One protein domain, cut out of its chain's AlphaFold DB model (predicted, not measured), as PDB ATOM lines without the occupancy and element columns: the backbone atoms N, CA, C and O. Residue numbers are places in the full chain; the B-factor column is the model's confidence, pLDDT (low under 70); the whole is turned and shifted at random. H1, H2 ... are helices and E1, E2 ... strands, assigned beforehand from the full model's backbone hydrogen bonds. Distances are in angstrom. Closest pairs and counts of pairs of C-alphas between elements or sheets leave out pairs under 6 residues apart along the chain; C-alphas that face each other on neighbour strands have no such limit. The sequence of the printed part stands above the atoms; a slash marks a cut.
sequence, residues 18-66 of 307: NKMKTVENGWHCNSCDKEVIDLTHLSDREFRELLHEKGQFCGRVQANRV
ATOM      1  N   ASN A  18      16.503 -22.661  -9.460       90.62
ATOM      2  CA  ASN A  18      16.183 -21.503 -10.303       90.62
ATOM      3  C   ASN A  18      16.475 -21.739 -11.794       90.62
ATOM      4  O   ASN A  18      16.002 -20.981 -12.638       90.62
ATOM      5  N   LYS A  19      17.261 -22.769 -12.124       92.25
ATOM      6  CA  LYS A  19      17.583 -23.164 -13.503       92.25
ATOM      7  C   LYS A  19      16.667 -24.272 -14.026       92.25
ATOM      8  O   LYS A  19      16.753 -24.625 -15.200       92.25
ATOM      9  N   MET A  20      15.801 -24.821 -13.174       95.19
ATOM     10  CA  MET A  20      14.856 -25.869 -13.546       95.19
ATOM     11  C   MET A  20      13.640 -25.291 -14.278       95.19
ATOM     12  O   MET A  20      13.218 -24.158 -14.041       95.19
ATOM     13  N   LYS A  21      13.038 -26.091 -15.163       95.38
ATOM     14  CA  LYS A  21      11.831 -25.690 -15.895       95.38
ATOM     15  C   LYS A  21      10.619 -25.795 -14.972       95.38
ATOM     16  O   LYS A  21      10.404 -26.844 -14.379       95.38
ATOM     17  N   THR A  22       9.813 -24.744 -14.864       95.62
ATOM     18  CA  THR A  22       8.563 -24.796 -14.095       95.62
ATOM     19  C   THR A  22       7.535 -25.696 -14.783       95.62
ATOM     20  O   THR A  22       7.366 -25.659 -16.005       95.62
ATOM     21  N   VAL A  23       6.853 -26.517 -13.988       94.50
ATOM     22  CA  VAL A  23       5.752 -27.400 -14.401       94.50
ATOM     23  C   VAL A  23       4.575 -27.233 -13.437       94.50
ATOM     24  O   VAL A  23       4.669 -26.483 -12.469       94.50
ATOM     25  N   GLU A  24       3.450 -27.895 -13.711       87.19
ATOM     26  CA  GLU A  24       2.183 -27.681 -12.996       87.19
ATOM     27  C   GLU A  24       2.295 -27.858 -11.470       87.19
ATOM     28  O   GLU A  24       1.728 -27.055 -10.733       87.19
ATOM     29  N   ASN A  25       3.082 -28.831 -10.988       82.31
ATOM     30  CA  ASN A  25       3.221 -29.137  -9.556       82.31
ATOM     31  C   ASN A  25       4.641 -28.918  -8.998       82.31
ATOM     32  O   ASN A  25       5.004 -29.492  -7.967       82.31
ATOM     33  N   GLY A  26       5.443 -28.069  -9.650       92.31
ATOM     34  CA  GLY A  26       6.781 -27.716  -9.178       92.31
ATOM     35  C   GLY A  26       7.758 -27.446 -10.313       92.31
ATOM     36  O   GLY A  26       7.544 -26.560 -11.143       92.31
ATOM     37  N   TRP A  27       8.851 -28.202 -10.339       96.56
ATOM     38  CA  TRP A  27       9.919 -28.036 -11.321       96.56
ATOM     39  C   TRP A  27      10.285 -29.354 -11.982       96.56
ATOM     40  O   TRP A  27      10.075 -30.419 -11.426       96.56
ATOM     41  N   HIS A  28      10.880 -29.286 -13.161       95.62
ATOM     42  CA  HIS A  28      11.485 -30.421 -13.828       95.62
ATOM     43  C   HIS A  28      13.004 -30.238 -13.875       95.62
ATOM     44  O   HIS A  28      13.505 -29.229 -14.386       95.62
ATOM     45  N   CYS A  29      13.728 -31.209 -13.321       93.81
ATOM     46  CA  CYS A  29      15.184 -31.221 -13.305       93.81
ATOM     47  C   CYS A  29      15.720 -31.880 -14.578       93.81
ATOM     48  O   CYS A  29      15.617 -33.091 -14.731       93.81
ATOM     49  N   ASN A  30      16.365 -31.102 -15.450       91.25
ATOM     50  CA  ASN A  30      16.934 -31.626 -16.698       91.25
ATOM     51  C   ASN A  30      18.088 -32.620 -16.471       91.25
ATOM     52  O   ASN A  30      18.366 -33.432 -17.346       91.25
ATOM     53  N   SER A  31      18.778 -32.550 -15.328       88.94
ATOM     54  CA  SER A  31      19.947 -33.402 -15.062       88.94
ATOM     55  C   SER A  31      19.571 -34.831 -14.683       88.94
ATOM     56  O   SER A  31      20.329 -35.752 -14.969       88.94
ATOM     57  N   CYS A  32      18.420 -35.027 -14.033       86.38
ATOM     58  CA  CYS A  32      17.936 -36.355 -13.651       86.38
ATOM     59  C   CYS A  32      16.590 -36.735 -14.278       86.38
ATOM     60  O   CYS A  32      16.092 -37.815 -13.975       86.38
ATOM     61  N   ASP A  33      16.022 -35.868 -15.122       91.31
ATOM     62  CA  ASP A  33      14.744 -36.042 -15.827       91.31
ATOM     63  C   ASP A  33      13.558 -36.346 -14.886       91.31
ATOM     64  O   ASP A  33      12.656 -37.120 -15.194       91.31
ATOM     65  N   LYS A  34      13.557 -35.745 -13.686       91.31
ATOM     66  CA  LYS A  34      12.523 -35.959 -12.655       91.31
ATOM     67  C   LYS A  34      11.771 -34.677 -12.319       91.31
ATOM     68  O   LYS A  34      12.338 -33.583 -12.298       91.31
ATOM     69  N   GLU A  35      10.489 -34.835 -11.998       94.12
ATOM     70  CA  GLU A  35       9.668 -33.773 -11.416       94.12
ATOM     71  C   GLU A  35      10.004 -33.597  -9.924       94.12
ATOM     72  O   GLU A  35      10.065 -34.559  -9.156       94.12
ATOM     73  N   VAL A  36      10.249 -32.351  -9.531       94.88
ATOM     74  CA  VAL A  36      10.590 -31.899  -8.187       94.88
ATOM     75  C   VAL A  36       9.385 -31.167  -7.610       94.88
ATOM     76  O   VAL A  36       9.046 -30.067  -8.048       94.88
ATOM     77  N   ILE A  37       8.767 -31.767  -6.598       93.38
ATOM     78  CA  ILE A  37       7.588 -31.228  -5.913       93.38
ATOM     79  C   ILE A  37       8.031 -30.281  -4.788       93.38
ATOM     80  O   ILE A  37       8.961 -30.594  -4.039       93.38
ATOM     81  N   ASP A  38       7.370 -29.134  -4.620       91.75
ATOM     82  CA  ASP A  38       7.612 -28.279  -3.451       91.75
ATOM     83  C   ASP A  38       6.927 -28.853  -2.200       91.75
ATOM     84  O   ASP A  38       5.702 -28.884  -2.094       91.75
ATOM     85  N   LEU A  39       7.719 -29.294  -1.223       90.75
ATOM     86  CA  LEU A  39       7.229 -29.876   0.029       90.75
ATOM     87  C   LEU A  39       7.361 -28.898   1.199       90.75
ATOM     88  O   LEU A  39       7.035 -29.238   2.341       90.75
ATOM     89  N   THR A  40       7.874 -27.688   0.951       88.06
ATOM     90  CA  THR A  40       8.193 -26.721   2.007       88.06
ATOM     91  C   THR A  40       6.957 -26.277   2.788       88.06
ATOM     92  O   THR A  40       7.083 -25.942   3.967       88.06
ATOM     93  N   HIS A  41       5.775 -26.357   2.172       87.38
ATOM     94  CA  HIS A  41       4.497 -25.941   2.750       87.38
ATOM     95  C   HIS A  41       3.604 -27.095   3.232       87.38
ATOM     96  O   HIS A  41       2.596 -26.834   3.884       87.38
ATOM     97  N   LEU A  42       3.961 -28.355   2.963       88.25
ATOM     98  CA  LEU A  42       3.110 -29.497   3.317       88.25
ATOM     99  C   LEU A  42       3.170 -29.815   4.813       88.25
ATOM    100  O   LEU A  42       4.253 -29.937   5.389       88.25
ATOM    101  N   SER A  43       2.026 -30.052   5.448       86.00
ATOM    102  CA  SER A  43       1.976 -30.645   6.787       86.00
ATOM    103  C   SER A  43       2.487 -32.091   6.782       86.00
ATOM    104  O   SER A  43       2.513 -32.764   5.754       86.00
ATOM    105  N   ASP A  44       2.863 -32.625   7.948       79.00
ATOM    106  CA  ASP A  44       3.300 -34.028   8.064       79.00
ATOM    107  C   ASP A  44       2.201 -35.032   7.670       79.00
ATOM    108  O   ASP A  44       2.501 -36.193   7.392       79.00
ATOM    109  N   ARG A  45       0.922 -34.630   7.706       81.81
ATOM    110  CA  ARG A  45      -0.195 -35.458   7.230       81.81
ATOM    111  C   ARG A  45      -0.234 -35.472   5.704       81.81
ATOM    112  O   ARG A  45      -0.187 -36.552   5.131       81.81
ATOM    113  N   GLU A  46      -0.231 -34.297   5.082       86.00
ATOM    114  CA  GLU A  46      -0.250 -34.152   3.619       86.00
ATOM    115  C   GLU A  46       0.987 -34.788   2.979       86.00
ATOM    116  O   GLU A  46       0.877 -35.480   1.976       86.00
ATOM    117  N   PHE A  47       2.161 -34.654   3.603       85.56
ATOM    118  CA  PHE A  47       3.376 -35.328   3.145       85.56
ATOM    119  C   PHE A  47       3.233 -36.861   3.152       85.56
ATOM    120  O   PHE A  47       3.685 -37.532   2.229       85.56
ATOM    121  N   ARG A  48       2.588 -37.431   4.180       81.00
ATOM    122  CA  ARG A  48       2.342 -38.880   4.269       81.00
ATOM    123  C   ARG A  48       1.310 -39.362   3.256       81.00
ATOM    124  O   ARG A  48       1.471 -40.453   2.722       81.00
ATOM    125  N   GLU A  49       0.268 -38.574   3.019       86.19
ATOM    126  CA  GLU A  49      -0.736 -38.852   1.989       86.19
ATOM    127  C   GLU A  49      -0.088 -38.829   0.599       86.19
ATOM    128  O   GLU A  49      -0.222 -39.798  -0.143       86.19
ATOM    129  N   LEU A  50       0.735 -37.815   0.317       85.44
ATOM    130  CA  LEU A  50       1.500 -37.708  -0.926       85.44
ATOM    131  C   LEU A  50       2.470 -38.886  -1.120       85.44
ATOM    132  O   LEU A  50       2.562 -39.435  -2.215       85.44
ATOM    133  N   LEU A  51       3.165 -39.308  -0.057       83.19
ATOM    134  CA  LEU A  51       4.039 -40.487  -0.071       83.19
ATOM    135  C   LEU A  51       3.268 -41.784  -0.324       83.19
ATOM    136  O   LEU A  51       3.757 -42.662  -1.025       83.19
ATOM    137  N   HIS A  52       2.056 -41.906   0.214       80.75
ATOM    138  CA  HIS A  52       1.206 -43.069  -0.028       80.75
ATOM    139  C   HIS A  52       0.633 -43.089  -1.452       80.75
ATOM    140  O   HIS A  52       0.491 -44.159  -2.033       80.75
ATOM    141  N   GLU A  53       0.289 -41.926  -2.006       87.38
ATOM    142  CA  GLU A  53      -0.300 -41.795  -3.342       87.38
ATOM    143  C   GLU A  53       0.736 -41.964  -4.456       87.38
ATOM    144  O   GLU A  53       0.528 -42.744  -5.381       87.38
ATOM    145  N   LYS A  54       1.859 -41.244  -4.369       83.00
ATOM    146  CA  LYS A  54       2.879 -41.210  -5.428       83.00
ATOM    147  C   LYS A  54       3.990 -42.238  -5.235       83.00
ATOM    148  O   LYS A  54       4.760 -42.477  -6.160       83.00
ATOM    149  N   GLY A  55       4.103 -42.835  -4.050       84.50
ATOM    150  CA  GLY A  55       5.203 -43.732  -3.705       84.50
ATOM    151  C   GLY A  55       6.521 -42.972  -3.563       84.50
ATOM    152  O   GLY A  55       6.904 -42.593  -2.462       84.50
ATOM    153  N   GLN A  56       7.220 -42.741  -4.674       81.50
ATOM    154  CA  GLN A  56       8.521 -42.069  -4.711       81.50
ATOM    155  C   GLN A  56       8.466 -40.811  -5.567       81.50
ATOM    156  O   GLN A  56       7.892 -40.805  -6.651       81.50
ATOM    157  N   PHE A  57       9.095 -39.741  -5.090       88.56
ATOM    158  CA  PHE A  57       9.179 -38.473  -5.806       88.56
ATOM    159  C   PHE A  57      10.431 -37.706  -5.385       88.56
ATOM    160  O   PHE A  57      10.934 -37.871  -4.271       88.56
ATOM    161  N   CYS A  58      10.923 -36.842  -6.271       91.19
ATOM    162  CA  CYS A  58      11.886 -35.818  -5.895       91.19
ATOM    163  C   CYS A  58      11.130 -34.632  -5.297       91.19
ATOM    164  O   CYS A  58      10.056 -34.262  -5.771       91.19
ATOM    165  N   GLY A  59      11.679 -34.007  -4.259       91.25
ATOM    166  CA  GLY A  59      11.038 -32.823  -3.713       91.25
ATOM    167  C   GLY A  59      11.952 -31.925  -2.906       91.25
ATOM    168  O   GLY A  59      12.974 -32.345  -2.365       91.25
ATOM    169  N   ARG A  60      11.556 -30.657  -2.844       91.25
ATOM    170  CA  ARG A  60      12.240 -29.610  -2.096       91.25
ATOM    171  C   ARG A  60      11.719 -29.596  -0.666       91.25
ATOM    172  O   ARG A  60      10.562 -29.271  -0.419       91.25
ATOM    173  N   VAL A  61      12.592 -29.906   0.282       87.00
ATOM    174  CA  VAL A  61      12.305 -29.886   1.723       87.00
ATOM    175  C   VAL A  61      13.077 -28.763   2.407       87.00
ATOM    176  O   VAL A  61      14.158 -28.373   1.970       87.00
ATOM    177  N   GLN A  62      12.545 -28.237   3.510       81.19
ATOM    178  CA  GLN A  62      13.332 -27.357   4.373       81.19
ATOM    179  C   GLN A  62      14.370 -28.195   5.133       81.19
ATOM    180  O   GLN A  62      14.027 -29.231   5.708       81.19
ATOM    181  N   ALA A  63      15.625 -27.737   5.185       72.44
ATOM    182  CA  ALA A  63      16.726 -28.457   5.839       72.44
ATOM    183  C   ALA A  63      16.417 -28.835   7.304       72.44
ATOM    184  O   ALA A  63      16.770 -29.911   7.780       72.44
ATOM    185  N   ASN A  64      15.667 -27.984   8.009       66.88
ATOM    186  CA  ASN A  64      15.234 -28.211   9.389       66.88
ATOM    187  C   ASN A  64      14.179 -29.333   9.558       66.88
ATOM    188  O   ASN A  64      13.864 -29.666  10.704       66.88
ATOM    189  N   ARG A  65      13.623 -29.891   8.469       67.81
ATOM    190  CA  ARG A  65      12.656 -31.007   8.479       67.81
ATOM    191  C   ARG A  65      13.299 -32.366   8.209       67.81
ATOM    192  O   ARG A  65      12.798 -33.356   8.726       67.81
ATOM    193  N   VAL A  66      14.410 -32.415   7.470       63.19
ATOM    194  CA  VAL A  66      15.109 -33.667   7.102       63.19
ATOM    195  C   VAL A  66      15.696 -34.378   8.326       63.19
ATOM    196  O   VAL A  66      15.752 -35.600   8.378       63.19
TER     197      VAL A  66
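AT A GLANCE: This is residues 18 to 66 of the 307 residues of an uncharacterized protein of Phaeocystidibacter marisrubri (UniProt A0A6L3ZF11). A twisted sheet, E1 E2 E3 E4, has H1 swung out in a wide loop between E3 and E4. The printed part, 49 residues of mixed class, runs E1 E2 E3 H1 E4 H2; the sheet is mixed. It is only just compact, close to loose, with a radius of gyration of the C-alphas of 11.2 A and spans of 29, 24 and 17 A.

IN THESE COORDINATES: E1, residues 21 to 23, begins at C-alpha (11.831, -25.690, -15.895). E2 is 26 to 29, E3 34 to 38, E4 58 to 60. H1, 44 to 54, is 15.3 A long; H2, 63 to 66, ends at (15.109, -33.667, 7.102).

HOW THE PARTS SIT: E1, E2 and E3 form a meander of two antiparallel hairpins; N 23 and O 26 are 2.9 A apart, N 36 and O 27 2.7 A. E4 is parallel to E3, with N 60 and O 37 2.9 A apart. E3, H1 and E4 make a strand-helix-strand unit, crossover right-handed. H1 and H2, not on the sheet, are apart. In H1 every O i to N i+4 pair is within hydrogen-bond range.

THE WHOLE: The links are tight, the printed part has no cut, and residues 64 to 66 are under pLDDT 70.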